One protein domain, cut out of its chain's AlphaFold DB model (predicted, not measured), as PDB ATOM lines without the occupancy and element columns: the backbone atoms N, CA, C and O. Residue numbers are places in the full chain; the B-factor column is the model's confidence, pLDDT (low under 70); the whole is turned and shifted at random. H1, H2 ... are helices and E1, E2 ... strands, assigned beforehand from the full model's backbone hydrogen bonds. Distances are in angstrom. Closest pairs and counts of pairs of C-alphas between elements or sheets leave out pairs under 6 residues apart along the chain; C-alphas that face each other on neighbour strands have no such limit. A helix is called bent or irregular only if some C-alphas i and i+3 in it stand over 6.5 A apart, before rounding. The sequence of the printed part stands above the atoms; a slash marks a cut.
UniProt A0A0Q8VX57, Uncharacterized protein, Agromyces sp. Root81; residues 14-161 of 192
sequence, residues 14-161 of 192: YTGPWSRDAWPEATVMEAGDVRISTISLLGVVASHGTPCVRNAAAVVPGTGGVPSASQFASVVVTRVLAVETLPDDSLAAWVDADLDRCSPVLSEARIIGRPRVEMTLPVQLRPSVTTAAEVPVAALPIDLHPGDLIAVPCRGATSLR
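Overview. This is residues 14 to 161 of the 192 residues of an uncharacterized protein of Agromyces sp. Root81 (UniProt A0A0Q8VX57). A strongly twisted sheet built on the long, bent strand E4 curls into a small, nearly closed barrel of E4, E5, E7, E8, E6 and E9, with a gap between E6 and E8. E3 extends the sheet beside residues 67 to 77 of E4; H1 packs on the outside, and the hairpin of E1 and E2 sits near E6. The printed part has 148 residues, with named elements in the order E1 E2 H1 E3 E4 E5 E6 E7 E8 E9; it is mostly strand, though under half of the residues are in named elements. The large sheet is branched and mixed; E1 and E2 make a separate antiparallel sheet. The whole is compact, with a radius of gyration of the C-alphas of 14.5 A and spans of 45 by 32 by 30 A.

Arrangement. Start at E4, residues 67 to 85, which bends by 111 degrees at residue 70. On one side of it look for E3, residues 52 to 59, and E5, residues 91 to 95; on the other side is E9, residues 149 to 155. E3, E4 and E5 form a meander, each strand the antiparallel neighbour of the one before: N 54 and O 75 are 2.9 A apart, N 81 and O 94 2.7 A. E9 is antiparallel to E4, with N 152 and O 76 at 2.8 A. E7, residues 119 to 127, is parallel to E5, with N 93 and O 124 at 2.8 A. E8, residues 137 to 141, forms a hairpin with E7, with N 123 and O 138 at 2.8 A. E6, residues 110 to 112, is antiparallel to E9, with N 110 and O 151 at 3.0 A; its closest C-alphas to edge strand E8 are Arg 110 and Leu 140, 6.6 A apart. H1, residues 41 to 48, is on this sheet at a height of 9.1 A, and every O i to N i+4 pair in it is within hydrogen-bond range. E1, residues 27 to 30, and E2, residues 33 to 36, form a hairpin, with N 28 and O 35 at 2.9 A.

Along the chain. Find C-alpha 27 at (-7.488, -19.727, -25.477), where E1 begins. E4 runs 39.8 A from C-alpha 67 at (-7.204, -20.627, -14.691); E7 is 24.0 A long, E3 20.8 A. E9 runs 19.6 A to C-alpha 155 at (0.115, -10.033, -18.722).

Size, cuts and confidence. The C-alphas farthest apart, Ala 69 and Pro 87, are 46.2 A apart. The printed part has no cut; the link from E5 to E6 is long. Look for pLDDT under 70 at residues 14 to 16 and 128 to 133.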
ATOM      1  N   TYR A  14      11.709 -20.197 -37.243       53.69
ATOM      2  CA  TYR A  14      10.573 -21.101 -37.137       53.69
ATOM      3  C   TYR A  14       9.749 -20.705 -35.911       53.69
ATOM      4  O   TYR A  14      10.281 -20.602 -34.802       53.69
ATOM      5  N   THR A  15       8.448 -20.482 -36.095       59.81
ATOM      6  CA  THR A  15       7.551 -20.277 -34.955       59.81
ATOM      7  C   THR A  15       7.224 -21.631 -34.338       59.81
ATOM      8  O   THR A  15       6.450 -22.416 -34.888       59.81
ATOM      9  N   GLY A  16       7.816 -21.909 -33.176       62.47
ATOM     10  CA  GLY A  16       7.479 -23.074 -32.362       62.47
ATOM     11  C   GLY A  16       5.991 -23.127 -31.968       62.47
ATOM     12  O   GLY A  16       5.208 -22.225 -32.306       62.47
ATOM     13  N   PRO A  17       5.568 -24.189 -31.257       75.62
ATOM     14  CA  PRO A  17       4.240 -24.221 -30.651       75.62
ATOM     15  C   PRO A  17       4.044 -22.987 -29.759       75.62
ATOM     16  O   PRO A  17       4.998 -22.462 -29.191       75.62
ATOM     17  N   TRP A  18       2.809 -22.498 -29.674       86.25
ATOM     18  CA  TRP A  18       2.480 -21.338 -28.850       86.25
ATOM     19  C   TRP A  18       2.503 -21.699 -27.364       86.25
ATOM     20  O   TRP A  18       2.057 -22.782 -26.977       86.25
ATOM     21  N   SER A  19       3.014 -20.798 -26.526       90.62
ATOM     22  CA  SER A  19       2.979 -20.970 -25.075       90.62
ATOM     23  C   SER A  19       1.588 -20.666 -24.533       90.62
ATOM     24  O   SER A  19       1.156 -19.516 -24.532       90.62
ATOM     25  N   ARG A  20       0.892 -21.681 -24.012       92.19
ATOM     26  CA  ARG A  20      -0.433 -21.498 -23.401       92.19
ATOM     27  C   ARG A  20      -0.403 -20.546 -22.200       92.19
ATOM     28  O   ARG A  20      -1.367 -19.821 -21.990       92.19
ATOM     29  N   ASP A  21       0.713 -20.496 -21.479       94.00
ATOM     30  CA  ASP A  21       0.899 -19.667 -20.281       94.00
ATOM     31  C   ASP A  21       0.945 -18.161 -20.585       94.00
ATOM     32  O   ASP A  21       0.759 -17.333 -19.695       94.00
ATOM     33  N   ALA A  22       1.220 -17.788 -21.837       94.75
ATOM     34  CA  ALA A  22       1.236 -16.391 -22.255       94.75
ATOM     35  C   ALA A  22      -0.165 -15.843 -22.551       94.75
ATOM     36  O   ALA A  22      -0.354 -14.630 -22.542       94.75
ATOM     37  N   TRP A  23      -1.130 -16.720 -22.828       96.62
ATOM     38  CA  TRP A  23      -2.471 -16.343 -23.249       96.62
ATOM     39  C   TRP A  23      -3.473 -16.488 -22.099       96.62
ATOM     40  O   TRP A  23      -3.225 -17.228 -21.142       96.62
ATOM     41  N   PRO A  24      -4.630 -15.810 -22.172       97.19
ATOM     42  CA  PRO A  24      -5.689 -16.022 -21.199       97.19
ATOM     43  C   PRO A  24      -6.223 -17.460 -21.214       97.19
ATOM     44  O   PRO A  24      -6.049 -18.214 -22.179       97.19
ATOM     45  N   GLU A  25      -6.908 -17.835 -20.139       96.25
ATOM     46  CA  GLU A  25      -7.591 -19.117 -20.007       96.25
ATOM     47  C   GLU A  25      -8.494 -19.407 -21.213       96.25
ATOM     48  O   GLU A  25      -8.999 -18.503 -21.886       96.25
ATOM     49  N   ALA A  26      -8.712 -20.696 -21.478       94.50
ATOM     50  CA  ALA A  26      -9.569 -21.150 -22.570       94.50
ATOM     51  C   ALA A  26      -9.225 -20.523 -23.941       94.50
ATOM     52  O   ALA A  26     -10.096 -20.416 -24.806       94.50
ATOM     53  N   THR A  27      -7.964 -20.121 -24.152       96.38
ATOM     54  CA  THR A  27      -7.488 -19.727 -25.477       96.38
ATOM     55  C   THR A  27      -7.384 -20.960 -26.369       96.38
ATOM     56  O   THR A  27      -6.783 -21.979 -25.998       96.38
ATOM     57  N   VAL A  28      -7.977 -20.859 -27.553       94.12
ATOM     58  CA  VAL A  28      -7.900 -21.846 -28.627       94.12
ATOM     59  C   VAL A  28      -7.375 -21.138 -29.867       94.12
ATOM     60  O   VAL A  28      -7.940 -20.140 -30.314       94.12
ATOM     61  N   MET A  29      -6.282 -21.667 -30.406       91.44
ATOM     62  CA  MET A  29      -5.720 -21.223 -31.676       91.44
ATOM     63  C   MET A  29      -6.370 -22.045 -32.787       91.44
ATOM     64  O   MET A  29      -6.193 -23.262 -32.832       91.44
ATOM     65  N   GLU A  30      -7.111 -21.390 -33.669       88.19
ATOM     66  CA  GLU A  30      -7.666 -21.994 -34.879       88.19
ATOM     67  C   GLU A  30      -6.893 -21.488 -36.102       88.19
ATOM     68  O   GLU A  30      -6.089 -20.556 -36.017       88.19
ATOM     69  N   ALA A  31      -7.075 -22.133 -37.255       84.69
ATOM     70  CA  ALA A  31      -6.378 -21.738 -38.474       84.69
ATOM     71  C   ALA A  31      -6.779 -20.307 -38.880       84.69
ATOM     72  O   ALA A  31      -7.836 -20.087 -39.461       84.69
ATOM     73  N   GLY A  32      -5.919 -19.338 -38.559       88.75
ATOM     74  CA  GLY A  32      -6.131 -17.923 -38.855       88.75
ATOM     75  C   GLY A  32      -7.030 -17.173 -37.870       88.75
ATOM     76  O   GLY A  32      -7.289 -16.001 -38.106       88.75
ATOM     77  N   ASP A  33      -7.478 -17.773 -36.767       93.62
ATOM     78  CA  ASP A  33      -8.231 -17.063 -35.723       93.62
ATOM     79  C   ASP A  33      -7.747 -17.463 -34.327       93.62
ATOM     80  O   ASP A  33      -7.128 -18.509 -34.118       93.62
ATOM     81  N   VAL A  34      -8.045 -16.614 -33.353       95.31
ATOM     82  CA  VAL A  34      -7.848 -16.902 -31.940       95.31
ATOM     83  C   VAL A  34      -9.177 -16.733 -31.236       95.31
ATOM     84  O   VAL A  34      -9.862 -15.720 -31.381       95.31
ATOM     85  N   ARG A  35      -9.532 -17.731 -30.435       96.31
ATOM     86  CA  ARG A  35     -10.738 -17.717 -29.620       96.31
ATOM     87  C   ARG A  35     -10.355 -17.696 -28.156       96.31
ATOM     88  O   ARG A  35      -9.464 -18.430 -27.744       96.31
ATOM     89  N   ILE A  36     -11.048 -16.883 -27.370       95.88
ATOM     90  CA  ILE A  36     -10.933 -16.882 -25.909       95.88
ATOM     91  C   ILE A  36     -12.288 -17.310 -25.367       95.88
ATOM     92  O   ILE A  36     -13.285 -16.598 -25.531       95.88
ATOM     93  N   SER A  37     -12.336 -18.496 -24.756       92.00
ATOM     94  CA  SER A  37     -13.593 -19.195 -24.475       92.00
ATOM     95  C   SER A  37     -14.402 -19.408 -25.770       92.00
ATOM     96  O   SER A  37     -13.922 -20.040 -26.708       92.00
ATOM     97  N   THR A  38     -15.624 -18.878 -25.865       92.12
ATOM     98  CA  THR A  38     -16.492 -19.014 -27.048       92.12
ATOM     99  C   THR A  38     -16.413 -17.829 -28.018       92.12
ATOM    100  O   THR A  38     -17.128 -17.816 -29.024       92.12
ATOM    101  N   ILE A  39     -15.549 -16.845 -27.755       95.81
ATOM    102  CA  ILE A  39     -15.506 -15.575 -28.487       95.81
ATOM    103  C   ILE A  39     -14.333 -15.575 -29.468       95.81
ATOM    104  O   ILE A  39     -13.185 -15.696 -29.050       95.81
ATOM    105  N   SER A  40     -14.633 -15.396 -30.757       96.69
ATOM    106  CA  SER A  40     -13.648 -15.163 -31.824       96.69
ATOM    107  C   SER A  40     -13.113 -13.736 -31.759       96.69
ATOM    108  O   SER A  40     -13.900 -12.786 -31.705       96.69
ATOM    109  N   LEU A  41     -11.788 -13.571 -31.801       97.12
ATOM    110  CA  LEU A  41     -11.176 -12.246 -31.862       97.12
ATOM    111  C   LEU A  41     -11.468 -11.551 -33.194       97.12
ATOM    112  O   LEU A  41     -11.732 -10.350 -33.190       97.12
ATOM    113  N   LEU A  42     -11.528 -12.283 -34.312       97.25
ATOM    114  CA  LEU A  42     -11.983 -11.716 -35.586       97.25
ATOM    115  C   LEU A  42     -13.433 -11.221 -35.518       97.25
ATOM    116  O   LEU A  42     -13.735 -10.146 -36.033       97.25
ATOM    117  N   GLY A  43     -14.318 -11.948 -34.831       96.25
ATOM    118  CA  GLY A  43     -15.694 -11.502 -34.593       96.25
ATOM    119  C   GLY A  43     -15.774 -10.218 -33.757       96.25
ATOM    120  O   GLY A  43     -16.589  -9.335 -34.040       96.25
ATOM    121  N   VAL A  44     -14.898 -10.068 -32.757       96.38
ATOM    122  CA  VAL A  44     -14.786  -8.825 -31.972       96.38
ATOM    123  C   VAL A  44     -14.303  -7.673 -32.851       96.38
ATOM    124  O   VAL A  44     -14.914  -6.607 -32.829       96.38
ATOM    125  N   VAL A  45     -13.273  -7.887 -33.674       97.31
ATOM    126  CA  VAL A  45     -12.777  -6.866 -34.610       97.31
ATOM    127  C   VAL A  45     -13.855  -6.457 -35.613       97.31
ATOM    128  O   VAL A  45     -14.033  -5.269 -35.860       97.31
ATOM    129  N   ALA A  46     -14.609  -7.409 -36.163       96.75
ATOM    130  CA  ALA A  46     -15.678  -7.117 -37.115       96.75
ATOM    131  C   ALA A  46     -16.809  -6.270 -36.504       96.75
ATOM    132  O   ALA A  46     -17.435  -5.483 -37.207       96.75
ATOM    133  N   SER A  47     -17.064  -6.417 -35.201       96.44
ATOM    134  CA  SER A  47     -18.147  -5.714 -34.501       96.44
ATOM    135  C   SER A  47     -17.721  -4.389 -33.861       96.44
ATOM    136  O   SER A  47     -18.518  -3.456 -33.826       96.44
ATOM    137  N   HIS A  48     -16.486  -4.288 -33.363       94.62
ATOM    138  CA  HIS A  48     -16.014  -3.144 -32.569       94.62
ATOM    139  C   HIS A  48     -14.828  -2.396 -33.197       94.62
ATOM    140  O   HIS A  48     -14.460  -1.326 -32.711       94.62
ATOM    141  N   GLY A  49     -14.238  -2.929 -34.268       95.56
ATOM    142  CA  GLY A  49     -13.042  -2.384 -34.902       95.56
ATOM    143  C   GLY A  49     -11.752  -2.654 -34.121       95.56
ATOM    144  O   GLY A  49     -11.723  -3.426 -33.162       95.56
ATOM    145  N   THR A  50     -10.672  -2.007 -34.559       96.06
ATOM    146  CA  THR A  50      -9.362  -2.004 -33.895       96.06
ATOM    147  C   THR A  50      -8.997  -0.588 -33.415       96.06
ATOM    148  O   THR A  50      -9.480   0.391 -33.991       96.06
ATOM    149  N   PRO A  51      -8.189  -0.453 -32.349       95.44
ATOM    150  CA  PRO A  51      -7.729  -1.529 -31.474       95.44
ATOM    151  C   PRO A  51      -8.863  -2.050 -30.576       95.44
ATOM    152  O   PRO A  51      -9.768  -1.302 -30.200       95.44
ATOM    153  N   CYS A  52      -8.809  -3.325 -30.195       95.81
ATOM    154  CA  CYS A  52      -9.741  -3.909 -29.225       95.81
ATOM    155  C   CYS A  52      -9.018  -4.805 -28.218       95.81
ATOM    156  O   CYS A  52      -7.947  -5.336 -28.504       95.81
ATOM    157  N   VAL A  53      -9.605  -4.980 -27.033       96.94
ATOM    158  CA  VAL A  53      -8.993  -5.733 -25.930       96.94
ATOM    159  C   VAL A  53      -9.963  -6.773 -25.396       96.94
ATOM    160  O   VAL A  53     -11.146  -6.485 -25.199       96.94
ATOM    161  N   ARG A  54      -9.455  -7.968 -25.099       96.81
ATOM    162  CA  ARG A  54     -10.204  -9.021 -24.416       96.81
ATOM    163  C   ARG A  54      -9.456  -9.487 -23.176       96.81
ATOM    164  O   ARG A  54      -8.319  -9.921 -23.282       96.81
ATOM    165  N   ASN A  55     -10.115  -9.427 -22.023       97.00
ATOM    166  CA  ASN A  55      -9.591  -9.920 -20.749       97.00
ATOM    167  C   ASN A  55     -10.245 -11.264 -20.385       97.00
ATOM    168  O   ASN A  55     -11.434 -11.453 -20.658       97.00
ATOM    169  N   ALA A  56      -9.488 -12.157 -19.752       96.88
ATOM    170  CA  ALA A  56      -9.975 -13.355 -19.057       96.88
ATOM    171  C   ALA A  56      -8.974 -13.747 -17.949       96.88
ATOM    172  O   ALA A  56      -7.977 -13.039 -17.756       96.88
ATOM    173  N   ALA A  57      -9.221 -14.820 -17.190       97.56
ATOM    174  CA  ALA A  57      -8.247 -15.247 -16.187       97.56
ATOM    175  C   ALA A  57      -6.907 -15.599 -16.853       97.56
ATOM    176  O   ALA A  57      -6.864 -16.086 -17.983       97.56
ATOM    177  N   ALA A  58      -5.798 -15.344 -16.166       97.31
ATOM    178  CA  ALA A  58      -4.500 -15.849 -16.594       97.31
ATOM    179  C   ALA A  58      -4.444 -17.371 -16.410       97.31
ATOM    180  O   ALA A  58      -5.101 -17.916 -15.524       97.31
ATOM    181  N   VAL A  59      -3.621 -18.059 -17.197       97.00
ATOM    182  CA  VAL A  59      -3.291 -19.468 -16.951       97.00
ATOM    183  C   VAL A  59      -2.230 -19.554 -15.852       97.00
ATOM    184  O   VAL A  59      -1.246 -18.816 -15.880       97.00
ATOM    185  N   VAL A  60      -2.407 -20.456 -14.882       95.69
ATOM    186  CA  VAL A  60      -1.354 -20.782 -13.909       95.69
ATOM    187  C   VAL A  60      -0.198 -21.451 -14.671       95.69
ATOM    188  O   VAL A  60      -0.428 -22.495 -15.291       95.69
ATOM    189  N   PRO A  61       1.028 -20.899 -14.648       93.12
ATOM    190  CA  PRO A  61       2.118 -21.402 -15.481       93.12
ATOM    191  C   PRO A  61       2.403 -22.894 -15.282       93.12
ATOM    192  O   PRO A  61       2.382 -23.394 -14.156       93.12
ATOM    193  N   GLY A  62       2.662 -23.614 -16.374       91.25
ATOM    194  CA  GLY A  62       2.983 -25.044 -16.357       91.25
ATOM    195  C   GLY A  62       1.804 -25.986 -16.081       91.25
ATOM    196  O   GLY A  62       1.986 -27.200 -16.093       91.25
ATOM    197  N   THR A  63       0.589 -25.471 -15.871       90.69
ATOM    198  CA  THR A  63      -0.597 -26.304 -15.579       90.69
ATOM    199  C   THR A  63      -1.359 -26.760 -16.821       90.69
ATOM    200  O   THR A  63      -2.357 -27.468 -16.714       90.69
ATOM    201  N   GLY A  64      -0.930 -26.334 -18.011       85.25
ATOM    202  CA  GLY A  64      -1.593 -26.701 -19.261       85.25
ATOM    203  C   GLY A  64      -2.952 -26.026 -19.473       85.25
ATOM    204  O   GLY A  64      -3.701 -26.462 -20.346       85.25
ATOM    205  N   GLY A  65      -3.262 -24.946 -18.744       89.69
ATOM    206  CA  GLY A  65      -4.468 -24.140 -18.970       89.69
ATOM    207  C   GLY A  65      -5.382 -23.953 -17.765       89.69
ATOM    208  O   GLY A  65      -6.485 -23.446 -17.953       89.69
ATOM    209  N   VAL A  66      -4.969 -24.352 -16.556       95.31
ATOM    210  CA  VAL A  66      -5.772 -24.121 -15.347       95.31
ATOM    211  C   VAL A  66      -5.857 -22.615 -15.090       95.31
ATOM    212  O   VAL A  66      -4.815 -21.954 -15.054       95.31
ATOM    213  N   PRO A  67      -7.061 -22.054 -14.913       96.50
ATOM    214  CA  PRO A  67      -7.204 -20.627 -14.691       96.50
ATOM    215  C   PRO A  67      -6.763 -20.211 -13.293       96.50
ATOM    216  O   PRO A  67      -6.998 -20.898 -12.298       96.50
ATOM    217  N   SER A  68      -6.123 -19.051 -13.223       95.94
ATOM    218  CA  SER A  68      -5.744 -18.399 -11.980       95.94
ATOM    219  C   SER A  68      -6.967 -17.777 -11.313       95.94
ATOM    220  O   SER A  68      -7.751 -17.083 -11.953       95.94
ATOM    221  N   ALA A  69      -7.102 -17.965 -10.001       95.31
ATOM    222  CA  ALA A  69      -8.202 -17.388  -9.228       95.31
ATOM    223  C   ALA A  69      -8.059 -15.872  -8.980       95.31
ATOM    224  O   ALA A  69      -9.014 -15.233  -8.545       95.31
ATOM    225  N   SER A  70      -6.871 -15.296  -9.200       94.56
ATOM    226  CA  SER A  70      -6.557 -13.914  -8.801       94.56
ATOM    227  C   SER A  70      -5.860 -13.078  -9.870       94.56
ATOM    228  O   SER A  70      -5.775 -11.859  -9.726       94.56
ATOM    229  N   GLN A  71      -5.352 -13.699 -10.936       96.75
ATOM    230  CA  GLN A  71      -4.628 -13.002 -11.995       96.75
ATOM    231  C   GLN A  71      -5.433 -12.992 -13.287       96.75
ATOM    232  O   GLN A  71      -6.039 -13.992 -13.668       96.75
ATOM    233  N   PHE A  72      -5.374 -11.866 -13.989       96.88
ATOM    234  CA  PHE A  72      -5.930 -11.710 -15.325       96.88
ATOM    235  C   PHE A  72      -4.819 -11.718 -16.369       96.88
ATOM    236  O   PHE A  72      -3.676 -11.348 -16.093       96.88
ATOM    237  N   ALA A  73      -5.186 -12.106 -17.579       97.62
ATOM    238  CA  ALA A  73      -4.420 -11.865 -18.784       97.62
ATOM    239  C   ALA A  73      -5.342 -11.224 -19.821       97.62
ATOM    240  O   ALA A  73      -6.573 -11.335 -19.753       97.62
ATOM    241  N   SER A  74      -4.743 -10.567 -20.802       97.75
ATOM    242  CA  SER A  74      -5.493  -9.917 -21.863       97.75
ATOM    243  C   SER A  74      -4.911 -10.225 -23.229       97.75
ATOM    244  O   SER A  74      -3.744 -10.574 -23.349       97.75
ATOM    245  N   VAL A  75      -5.706 -10.032 -24.271       98.06
ATOM    246  CA  VAL A  75      -5.223  -9.969 -25.647       98.06
ATOM    247  C   VAL A  75      -5.634  -8.636 -26.234       98.06
ATOM    248  O   VAL A  75      -6.815  -8.280 -26.216       98.06
ATOM    249  N   VAL A  76      -4.650  -7.910 -26.747       97.56
ATOM    250  CA  VAL A  76      -4.846  -6.709 -27.551       97.56
ATOM    251  C   VAL A  76      -4.824  -7.131 -29.008       97.56
ATOM    252  O   VAL A  76      -3.896  -7.807 -29.444       97.56
ATOM    253  N   VAL A  77      -5.838  -6.739 -29.769       97.75
ATOM    254  CA  VAL A  77      -5.832  -6.884 -31.224       97.75
ATOM    255  C   VAL A  77      -5.648  -5.510 -31.835       97.75
ATOM    256  O   VAL A  77      -6.399  -4.580 -31.528       97.75
ATOM    257  N   THR A  78      -4.645  -5.394 -32.693       96.81
ATOM    258  CA  THR A  78      -4.270  -4.153 -33.366       96.81
ATOM    259  C   THR A  78      -4.121  -4.379 -34.861       96.81
ATOM    260  O   THR A  78      -3.831  -5.492 -35.306       96.81
ATOM    261  N   ARG A  79      -4.344  -3.325 -35.643       96.75
ATOM    262  CA  ARG A  79      -4.196  -3.337 -37.093       96.75
ATOM    263  C   ARG A  79      -2.872  -2.717 -37.504       96.75
ATOM    264  O   ARG A  79      -2.508  -1.647 -37.020       96.75
ATOM    265  N   VAL A  80      -2.203  -3.358 -38.456       96.19
ATOM    266  CA  VAL A  80      -1.046  -2.798 -39.155       96.19
ATOM    267  C   VAL A  80      -1.522  -1.688 -40.091       96.19
ATOM    268  O   VAL A  80      -2.343  -1.914 -40.974       96.19
ATOM    269  N   LEU A  81      -1.016  -0.479 -39.899       95.00
ATOM    270  CA  LEU A  81      -1.334   0.709 -40.689       95.00
ATOM    271  C   LEU A  81      -0.347   0.909 -41.842       95.00
ATOM    272  O   LEU A  81      -0.737   1.332 -42.925       95.00
ATOM    273  N   ALA A  82       0.922   0.594 -41.603       93.69
ATOM    274  CA  ALA A  82       2.001   0.703 -42.575       93.69
ATOM    275  C   ALA A  82       3.114  -0.290 -42.230       93.69
ATOM    276  O   ALA A  82       3.242  -0.699 -41.073       93.69
ATOM    277  N   VAL A  83       3.922  -0.647 -43.226       94.38
ATOM    278  CA  VAL A  83       5.110  -1.493 -43.072       94.38
ATOM    279  C   VAL A  83       6.263  -0.843 -43.832       94.38
ATOM    280  O   VAL A  83       6.090  -0.434 -44.978       94.38
ATOM    281  N   GLU A  84       7.429  -0.751 -43.204       92.56
ATOM    282  CA  GLU A  84       8.668  -0.233 -43.786       92.56
ATOM    283  C   GLU A  84       9.782  -1.253 -43.556       92.56
ATOM    284  O   GLU A  84       9.880  -1.848 -42.483       92.56
ATOM    285  N   THR A  85      10.628  -1.459 -44.561       91.94
ATOM    286  CA  THR A  85      11.861  -2.238 -44.401       91.94
ATOM    287  C   THR A  85      12.962  -1.333 -43.870       91.94
ATOM    288  O   THR A  85      13.265  -0.304 -44.467       91.94
ATOM    289  N   LEU A  86      13.553  -1.714 -42.742       89.25
ATOM    290  CA  LEU A  86      14.642  -0.987 -42.107       89.25
ATOM    291  C   LEU A  86      15.997  -1.344 -42.753       89.25
ATOM    292  O   LEU A  86      16.118  -2.389 -43.393       89.25
ATOM    293  N   PRO A  87      17.048  -0.517 -42.571       88.50
ATOM    294  CA  PRO A  87      18.366  -0.751 -43.178       88.50
ATOM    295  C   PRO A  87      19.049  -2.067 -42.779       88.50
ATOM    296  O   PRO A  87      20.011  -2.478 -43.421       88.50
ATOM    297  N   ASP A  88      18.598  -2.702 -41.699       86.06
ATOM    298  CA  ASP A  88      19.089  -3.988 -41.213       86.06
ATOM    299  C   ASP A  88      18.245  -5.179 -41.701       86.06
ATOM    300  O   ASP A  88      18.371  -6.262 -41.132       86.06
ATOM    301  N   ASP A  89      17.395  -5.004 -42.717       83.31
ATOM    302  CA  ASP A  89      16.432  -5.985 -43.249       83.31
ATOM    303  C   ASP A  89      15.345  -6.438 -42.249       83.31
ATOM    304  O   ASP A  89      14.607  -7.392 -42.513       83.31
ATOM    305  N   SER A  90      15.220  -5.783 -41.089       88.75
ATOM    306  CA  SER A  90      14.053  -5.953 -40.217       88.75
ATOM    307  C   SER A  90      12.871  -5.120 -40.725       88.75
ATOM    308  O   SER A  90      13.037  -4.221 -41.550       88.75
ATOM    309  N   LEU A  91      11.655  -5.414 -40.260       92.38
ATOM    310  CA  LEU A  91      10.487  -4.596 -40.601       92.38
ATOM    311  C   LEU A  91      10.120  -3.675 -39.440       92.38
ATOM    312  O   LEU A  91      10.152  -4.075 -38.278       92.38
ATOM    313  N   ALA A  92       9.699  -2.456 -39.750       92.88
ATOM    314  CA  ALA A  92       8.916  -1.619 -38.855       92.88
ATOM    315  C   ALA A  92       7.451  -1.672 -39.290       92.88
ATOM    316  O   ALA A  92       7.141  -1.441 -40.454       92.88
ATOM    317  N   ALA A  93       6.553  -1.966 -38.356       94.19
ATOM    318  CA  ALA A  93       5.117  -1.971 -38.584       94.19
ATOM    319  C   ALA A  93       4.457  -0.914 -37.700       94.19
ATOM    320  O   ALA A  93       4.549  -0.980 -36.472       94.19
ATOM    321  N   TRP A  94       3.770   0.045 -38.316       93.81
ATOM    322  CA  TRP A  94       2.951   1.004 -37.580       93.81
ATOM    323  C   TRP A  94       1.634   0.353 -37.226       93.81
ATOM    324  O   TRP A  94       1.007  -0.265 -38.082       93.81
ATOM    325  N   VAL A  95       1.208   0.506 -35.981       93.94
ATOM    326  CA  VAL A  95      -0.009  -0.116 -35.467       93.94
ATOM    327  C   VAL A  95      -0.932   0.914 -34.820       93.94
ATOM    328  O   VAL A  95      -0.494   1.968 -34.345       93.94
ATOM    329  N   ASP A  96      -2.232   0.621 -34.829       92.81
ATOM    330  CA  ASP A  96      -3.273   1.496 -34.269       92.81
ATOM    331  C   ASP A  96      -3.437   1.397 -32.740       92.81
ATOM    332  O   ASP A  96      -4.231   2.141 -32.160       92.81
ATOM    333  N   ALA A  97      -2.665   0.520 -32.086       92.00
ATOM    334  CA  ALA A  97      -2.579   0.398 -30.635       92.00
ATOM    335  C   ALA A  97      -1.284   1.007 -30.075       92.00
ATOM    336  O   ALA A  97      -0.200   0.857 -30.636       92.00
ATOM    337  N   ASP A  98      -1.404   1.637 -28.913       90.88
ATOM    338  CA  ASP A  98      -0.292   1.952 -28.021       90.88
ATOM    339  C   ASP A  98      -0.075   0.770 -27.061       90.88
ATOM    340  O   ASP A  98      -1.013   0.313 -26.412       90.88
ATOM    341  N   LEU A  99       1.137   0.222 -26.998       89.44
ATOM    342  CA  LEU A  99       1.441  -0.939 -26.154       89.44
ATOM    343  C   LEU A  99       2.230  -0.561 -24.891       89.44
ATOM    344  O   LEU A  99       2.450  -1.432 -24.049       89.44
ATOM    345  N   ASP A 100       2.590   0.715 -24.711       87.00
ATOM    346  CA  ASP A 100       3.493   1.183 -23.646       87.00
ATOM    347  C   ASP A 100       2.894   1.014 -22.239       87.00
ATOM    348  O   ASP A 100       3.606   0.842 -21.252       87.00
ATOM    349  N   ARG A 101       1.562   1.062 -22.133       88.06
ATOM    350  CA  ARG A 101       0.826   0.904 -20.863       88.06
ATOM    351  C   ARG A 101       0.392  -0.533 -20.594       88.06
ATOM    352  O   ARG A 101      -0.328  -0.788 -19.632       88.06
ATOM    353  N   CYS A 102       0.799  -1.455 -21.457       89.88
ATOM    354  CA  CYS A 102       0.494  -2.870 -21.350       89.88
ATOM    355  C   CYS A 102       1.752  -3.637 -20.936       89.88
ATOM    356  O   CYS A 102       2.866  -3.128 -20.983       89.88
ATOM    357  N   SER A 103       1.591  -4.908 -20.575       93.50
ATOM    358  CA  SER A 103       2.717  -5.837 -20.416       93.50
ATOM    359  C   SER A 103       2.698  -6.890 -21.532       93.50
ATOM    360  O   SER A 103       2.344  -8.043 -21.261       93.50
ATOM    361  N   PRO A 104       2.990  -6.517 -22.797       94.94
ATOM    362  CA  PRO A 104       2.862  -7.415 -23.941       94.94
ATOM    363  C   PRO A 104       3.884  -8.560 -23.896       94.94
ATOM    364  O   PRO A 104       5.056  -8.373 -23.574       94.94
ATOM    365  N   VAL A 105       3.449  -9.760 -24.277       95.38
ATOM    366  CA  VAL A 105       4.297 -10.940 -24.491       95.38
ATOM    367  C   VAL A 105       4.538 -11.082 -25.994       95.38
ATOM    368  O   VAL A 105       3.934 -11.903 -26.678       95.38
ATOM    369  N   LEU A 106       5.417 -10.230 -26.525       94.00
ATOM    370  CA  LEU A 106       5.644 -10.064 -27.970       94.00
ATOM    371  C   LEU A 106       6.177 -11.318 -28.669       94.00
ATOM    372  O   LEU A 106       5.944 -11.509 -29.859       94.00
ATOM    373  N   SER A 107       6.852 -12.200 -27.928       91.69
ATOM    374  CA  SER A 107       7.285 -13.509 -28.428       91.69
ATOM    375  C   SER A 107       6.117 -14.416 -28.824       91.69
ATOM    376  O   SER A 107       6.320 -15.383 -29.550       91.69
ATOM    377  N   GLU A 108       4.910 -14.116 -28.345       93.88
ATOM    378  CA  GLU A 108       3.682 -14.854 -28.631       93.88
ATOM    379  C   GLU A 108       2.685 -14.039 -29.462       93.88
ATOM    380  O   GLU A 108       1.562 -14.491 -29.670       93.88
ATOM    381  N   ALA A 109       3.077 -12.863 -29.965       94.38
ATOM    382  CA  ALA A 109       2.254 -12.087 -30.886       94.38
ATOM    383  C   ALA A 109       2.073 -12.832 -32.217       94.38
ATOM    384  O   ALA A 109       3.012 -13.439 -32.737       94.38
ATOM    385  N   ARG A 110       0.857 -12.811 -32.774       92.94
ATOM    386  CA  ARG A 110       0.501 -13.599 -33.966       92.94
ATOM    387  C   ARG A 110      -0.444 -12.847 -34.890       92.94
ATOM    388  O   ARG A 110      -1.301 -12.100 -34.429       92.94
ATOM    389  N   ILE A 111      -0.310 -13.102 -36.190       94.62
ATOM    390  CA  ILE A 111      -1.262 -12.620 -37.193       94.62
ATOM    391  C   ILE A 111      -2.540 -13.463 -37.143       94.62
ATOM    392  O   ILE A 111      -2.469 -14.691 -37.053       94.62
ATOM    393  N   ILE A 112      -3.690 -12.796 -37.223       95.06
ATOM    394  CA  ILE A 112      -5.024 -13.394 -37.370       95.06
ATOM    395  C   ILE A 112      -5.700 -12.860 -38.643       95.06
ATOM    396  O   ILE A 112      -5.299 -11.838 -39.194       95.06
ATOM    397  N   GLY A 113      -6.735 -13.543 -39.120       92.62
ATOM    398  CA  GLY A 113      -7.494 -13.196 -40.325       92.62
ATOM    399  C   GLY A 113      -6.972 -13.829 -41.613       92.62
ATOM    400  O   GLY A 113      -7.582 -13.643 -42.662       92.62
ATOM    401  N   ARG A 114      -5.871 -14.587 -41.554       89.94
ATOM    402  CA  ARG A 114      -5.296 -15.282 -42.714       89.94
ATOM    403  C   ARG A 114      -4.531 -16.552 -42.311       89.94
ATOM    404  O   ARG A 114      -4.220 -16.711 -41.128       89.94
ATOM    405  N   PRO A 115      -4.230 -17.459 -43.261       83.00
ATOM    406  CA  PRO A 115      -3.483 -18.684 -42.985       83.00
ATOM    407  C   PRO A 115      -2.123 -18.422 -42.330       83.00
ATOM    408  O   PRO A 115      -1.487 -17.393 -42.555       83.00
ATOM    409  N   ARG A 116      -1.664 -19.385 -41.525       75.25
ATOM    410  CA  ARG A 116      -0.376 -19.288 -40.835       75.25
ATOM    411  C   ARG A 116       0.775 -19.377 -41.835       75.25
ATOM    412  O   ARG A 116       0.841 -20.310 -42.627       75.25
ATOM    413  N   VAL A 117       1.724 -18.458 -41.697       78.06
ATOM    414  CA  VAL A 117       3.026 -18.506 -42.364       78.06
ATOM    415  C   VAL A 117       4.075 -18.867 -41.315       78.06
ATOM    416  O   VAL A 117       4.150 -18.238 -40.260       78.06
ATOM    417  N   GLU A 118       4.854 -19.920 -41.565       75.38
ATOM    418  CA  GLU A 118       5.839 -20.423 -40.591       75.38
ATOM    419  C   GLU A 118       7.121 -19.588 -40.552       75.38
ATOM    420  O   GLU A 118       7.826 -19.576 -39.540       75.38
ATOM    421  N   MET A 119       7.393 -18.871 -41.642       83.44
ATOM    422  CA  MET A 119       8.580 -18.054 -41.824       83.44
ATOM    423  C   MET A 119       8.380 -16.660 -41.236       83.44
ATOM    424  O   MET A 119       7.576 -15.875 -41.741       83.44
ATOM    425  N   THR A 120       9.135 -16.345 -40.183       88.88
ATOM    426  CA  THR A 120       9.042 -15.056 -39.485       88.88
ATOM    427  C   THR A 120      10.354 -14.294 -39.466       88.88
ATOM    428  O   THR A 120      11.427 -14.879 -39.630       88.88
ATOM    429  N   LEU A 121      10.266 -12.988 -39.242       90.19
ATOM    430  CA  LEU A 121      11.397 -12.091 -39.027       90.19
ATOM    431  C   LEU A 121      11.108 -11.135 -37.856       90.19
ATOM    432  O   LEU A 121       9.952 -11.005 -37.442       90.19
ATOM    433  N   PRO A 122      12.135 -10.478 -37.289       91.06
ATOM    434  CA  PRO A 122      11.942  -9.461 -36.262       91.06
ATOM    435  C   PRO A 122      11.222  -8.228 -36.825       91.06
ATOM    436  O   PRO A 122      11.691  -7.613 -37.781       91.06
ATOM    437  N   VAL A 123      10.103  -7.860 -36.208       93.00
ATOM    438  CA  VAL A 123       9.291  -6.696 -36.563       93.00
ATOM    439  C   VAL A 123       9.197  -5.747 -35.378       93.00
ATOM    440  O   VAL A 123       8.704  -6.117 -34.313       93.00
ATOM    441  N   GLN A 124       9.640  -4.513 -35.578       93.31
ATOM    442  CA  GLN A 124       9.444  -3.396 -34.665       93.31
ATOM    443  C   GLN A 124       7.991  -2.911 -34.739       93.31
ATOM    444  O   GLN A 124       7.580  -2.343 -35.749       93.31
ATOM    445  N   LEU A 125       7.210  -3.111 -33.677       91.88
ATOM    446  CA  LEU A 125       5.846  -2.594 -33.568       91.88
ATOM    447  C   LEU A 125       5.891  -1.148 -33.076       91.88
ATOM    448  O   LEU A 125       6.322  -0.870 -31.961       91.88
ATOM    449  N   ARG A 126       5.453  -0.210 -33.912       89.69
ATOM    450  CA  ARG A 126       5.492   1.224 -33.617       89.69
ATOM    451  C   ARG A 126       4.075   1.766 -33.463       89.69
ATOM    452  O   ARG A 126       3.311   1.735 -34.427       89.69
ATOM    453  N   PRO A 127       3.696   2.300 -32.295       83.00
ATOM    454  CA  PRO A 127       2.425   2.995 -32.173       83.00
ATOM    455  C   PRO A 127       2.421   4.246 -33.053       83.00
ATOM    456  O   PRO A 127       3.418   4.960 -33.141       83.00
ATOM    457  N   SER A 128       1.281   4.563 -33.666       67.69
ATOM    458  CA  SER A 128       1.163   5.694 -34.599       67.69
ATOM    459  C   SER A 128       1.462   7.086 -33.998       67.69
ATOM    460  O   SER A 128       1.539   8.052 -34.756       67.69
ATOM    461  N   VAL A 129       1.563   7.234 -32.669       63.12
ATOM    462  CA  VAL A 129       1.594   8.551 -31.986       63.12
ATOM    463  C   VAL A 129       2.729   8.692 -30.952       63.12
ATOM    464  O   VAL A 129       2.944   9.793 -30.442       63.12
ATOM    465  N   THR A 130       3.476   7.625 -30.637       60.34
ATOM    466  CA  THR A 130       4.484   7.648 -29.557       60.34
ATOM    467  C   THR A 130       5.921   7.600 -30.078       60.34
ATOM    468  O   THR A 130       6.207   7.026 -31.126       60.34
ATOM    469  N   THR A 131       6.830   8.186 -29.302       56.44
ATOM    470  CA  THR A 131       8.290   8.112 -29.457       56.44
ATOM    471  C   THR A 131       8.870   7.355 -28.264       56.44
ATOM    472  O   THR A 131       9.642   7.916 -27.482       56.44
ATOM    473  N   ALA A 132       8.414   6.118 -28.052       60.50
ATOM    474  CA  ALA A 132       8.921   5.267 -26.981       60.50
ATOM    475  C   ALA A 132      10.448   5.105 -27.105       60.50
ATOM    476  O   ALA A 132      10.984   5.027 -28.212       60.50
ATOM    477  N   ALA A 133      11.144   5.077 -25.964       61.75
ATOM    478  CA  ALA A 133      12.604   4.943 -25.921       61.75
ATOM    479  C   ALA A 133      13.080   3.552 -26.375       61.75
ATOM    480  O   ALA A 133      14.156   3.426 -26.953       61.75
ATOM    481  N   GLU A 134      12.256   2.524 -26.150       73.12
ATOM    482  CA  GLU A 134      12.470   1.163 -26.635       73.12
ATOM    483  C   GLU A 134      11.310   0.765 -27.546       73.12
ATOM    484  O   GLU A 134      10.143   0.885 -27.175       73.12
ATOM    485  N   VAL A 135      11.633   0.299 -28.752       82.38
ATOM    486  CA  VAL A 135      10.623  -0.119 -29.726       82.38
ATOM    487  C   VAL A 135      10.337  -1.611 -29.530       82.38
ATOM    488  O   VAL A 135      11.264  -2.414 -29.667       82.38
ATOM    489  N   PRO A 136       9.090  -2.015 -29.223       86.88
ATOM    490  CA  PRO A 136       8.764  -3.417 -28.994       86.88
ATOM    491  C   PRO A 136       8.997  -4.251 -30.260       86.88
ATOM    492  O   PRO A 136       8.558  -3.876 -31.346       86.88
ATOM    493  N   VAL A 137       9.666  -5.402 -30.128       91.31
ATOM    494  CA  VAL A 137       9.980  -6.306 -31.250       91.31
ATOM    495  C   VAL A 137       9.225  -7.629 -31.118       91.31
ATOM    496  O   VAL A 137       9.345  -8.321 -30.106       91.31
ATOM    497  N   ALA A 138       8.486  -8.010 -32.161       91.88
ATOM    498  CA  ALA A 138       7.784  -9.288 -32.286       91.88
ATOM    499  C   ALA A 138       8.341 -10.113 -33.458       91.88
ATOM    500  O   ALA A 138       8.856  -9.556 -34.420       91.88
ATOM    501  N   ALA A 139       8.233 -11.442 -33.404       91.75
ATOM    502  CA  ALA A 139       8.543 -12.298 -34.552       91.75
ATOM    503  C   ALA A 139       7.262 -12.531 -35.364       91.75
ATOM    504  O   ALA A 139       6.398 -13.298 -34.942       91.75
ATOM    505  N   LEU A 140       7.127 -11.860 -36.509       91.94
ATOM    506  CA  LEU A 140       5.922 -11.911 -37.344       91.94
ATOM    507  C   LEU A 140       6.241 -12.432 -38.751       91.94
ATOM    508  O   LEU A 140       7.409 -12.420 -39.149       91.94
ATOM    509  N   PRO A 141       5.229 -12.923 -39.492       90.75
ATOM    510  CA  PRO A 141       5.399 -13.378 -40.864       90.75
ATOM    511  C   PRO A 141       6.157 -12.385 -41.747       90.75
ATOM    512  O   PRO A 141       5.956 -11.177 -41.642       90.75
ATOM    513  N   ILE A 142       7.010 -12.905 -42.632       89.12
ATOM    514  CA  ILE A 142       7.761 -12.088 -43.603       89.12
ATOM    515  C   ILE A 142       6.853 -11.289 -44.543       89.12
ATOM    516  O   ILE A 142       7.226 -10.221 -45.012       89.12
ATOM    517  N   ASP A 143       5.661 -11.808 -44.812       90.88
ATOM    518  CA  ASP A 143       4.659 -11.222 -45.690       90.88
ATOM    519  C   ASP A 143       3.712 -10.303 -44.906       90.88
ATOM    520  O   ASP A 143       2.500 -10.312 -45.115       90.88
ATOM    521  N   LEU A 144       4.229  -9.554 -43.933       93.44
ATOM    522  CA  LEU A 144       3.438  -8.581 -43.186       93.44
ATOM    523  C   LEU A 144       3.010  -7.435 -44.111       93.44
ATOM    524  O   LEU A 144       3.847  -6.818 -44.768       93.44
ATOM    525  N   HIS A 145       1.718  -7.122 -44.131       94.44
ATOM    526  CA  HIS A 145       1.144  -6.088 -44.985       94.44
ATOM    527  C   HIS A 145       0.246  -5.132 -44.186       94.44
ATOM    528  O   HIS A 145      -0.340  -5.513 -43.166       94.44
ATOM    529  N   PRO A 146       0.077  -3.882 -44.657       95.88
ATOM    530  CA  PRO A 146      -0.958  -2.996 -44.140       95.88
ATOM    531  C   PRO A 146      -2.340  -3.658 -44.186       95.88
ATOM    532  O   PRO A 146      -2.710  -4.301 -45.165       95.88
ATOM    533  N   GLY A 147      -3.114  -3.482 -43.119       95.75
ATOM    534  CA  GLY A 147      -4.431  -4.082 -42.932       95.75
ATOM    535  C   GLY A 147      -4.423  -5.390 -42.143       95.75
ATOM    536  O   GLY A 147      -5.484  -5.744 -41.618       95.75
ATOM    537  N   ASP A 148      -3.270  -6.052 -41.999       96.50
ATOM    538  CA  ASP A 148      -3.133  -7.253 -41.174       96.50
ATOM    539  C   ASP A 148      -3.512  -6.980 -39.714       96.50
ATOM    540  O   ASP A 148      -3.315  -5.885 -39.180       96.50
ATOM    541  N   LEU A 149      -4.044  -8.008 -39.055       97.38
ATOM    542  CA  LEU A 149      -4.432  -7.965 -37.652       97.38
ATOM    543  C   LEU A 149      -3.431  -8.759 -36.820       97.38
ATOM    544  O   LEU A 149      -3.189  -9.934 -37.088       97.38
ATOM    545  N   ILE A 150      -2.888  -8.127 -35.785       96.38
ATOM    546  CA  ILE A 150      -1.967  -8.745 -34.835       96.38
ATOM    547  C   ILE A 150      -2.703  -8.920 -33.509       96.38
ATOM    548  O   ILE A 150      -3.158  -7.944 -32.913       96.38
ATOM    549  N   ALA A 151      -2.783 -10.157 -33.029       96.88
ATOM    550  CA  ALA A 151      -3.167 -10.476 -31.662       96.88
ATOM    551  C   ALA A 151      -1.908 -10.527 -30.784       96.88
ATOM    552  O   ALA A 151      -1.000 -11.324 -31.029       96.88
ATOM    553  N   VAL A 152      -1.859  -9.674 -29.765       97.25
ATOM    554  CA  VAL A 152      -0.757  -9.552 -28.810       97.25
ATOM    555  C   VAL A 152      -1.273  -9.935 -27.422       97.25
ATOM    556  O   VAL A 152      -2.076  -9.192 -26.848       97.25
ATOM    557  N   PRO A 153      -0.853 -11.078 -26.857       97.44
ATOM    558  CA  PRO A 153      -1.149 -11.380 -25.467       97.44
ATOM    559  C   PRO A 153      -0.410 -10.408 -24.541       97.44
ATOM    560  O   PRO A 153       0.738 -10.043 -24.792       97.44
ATOM    561  N   CYS A 154      -1.045 -10.019 -23.443       97.00
ATOM    562  CA  CYS A 154      -0.460  -9.196 -22.395       97.00
ATOM    563  C   CYS A 154      -0.706  -9.838 -21.028       97.00
ATOM    564  O   CYS A 154      -1.766 -10.413 -20.765       97.00
ATOM    565  N   ARG A 155       0.272  -9.690 -20.136       96.19
ATOM    566  CA  ARG A 155       0.115 -10.033 -18.722       96.19
ATOM    567  C   ARG A 155      -0.743  -8.979 -18.029       96.19
ATOM    568  O   ARG A 155      -0.567  -7.789 -18.275       96.19
ATOM    569  N   GLY A 156      -1.611  -9.416 -17.122       95.94
ATOM    570  CA  GLY A 156      -2.533  -8.524 -16.426       95.94
ATOM    571  C   GLY A 156      -3.774  -8.188 -17.249       95.94
ATOM    572  O   GLY A 156      -3.929  -8.598 -18.400       95.94
ATOM    573  N   ALA A 157      -4.681  -7.439 -16.625       95.31
ATOM    574  CA  ALA A 157      -5.821  -6.865 -17.321       95.31
ATOM    575  C   ALA A 157      -5.390  -5.591 -18.052       95.31
ATOM    576  O   ALA A 157      -4.706  -4.745 -17.477       95.31
ATOM    577  N   THR A 158      -5.851  -5.439 -19.289       95.62
ATOM    578  CA  THR A 158      -5.639  -4.237 -20.100       95.62
ATOM    579  C   THR A 158      -6.995  -3.605 -20.395       95.62
ATOM    580  O   THR A 158      -7.960  -4.303 -20.728       95.62
ATOM    581  N   SER A 159      -7.112  -2.282 -20.277       94.62
ATOM    582  CA  SER A 159      -8.313  -1.566 -20.703       94.62
ATOM    583  C   SER A 159      -8.150  -1.008 -22.115       94.62
ATOM    584  O   SER A 159      -7.050  -0.704 -22.570       94.62
ATOM    585  N   LEU A 160      -9.268  -0.787 -22.814       92.50
ATOM    586  CA  LEU A 160      -9.237  -0.144 -24.131       92.50
ATOM    587  C   LEU A 160      -8.619   1.269 -24.082       92.50
ATOM    588  O   LEU A 160      -8.078   1.749 -25.073       92.50
ATOM    589  N   ARG A 161      -8.689   1.947 -22.932       90.62
ATOM    590  CA  ARG A 161      -8.075   3.264 -22.735       90.62
ATOM    591  C   ARG A 161      -6.548   3.186 -22.707       90.62
ATOM    592  O   ARG A 161      -5.914   4.148 -23.126       90.62
TER     593      ARG A 161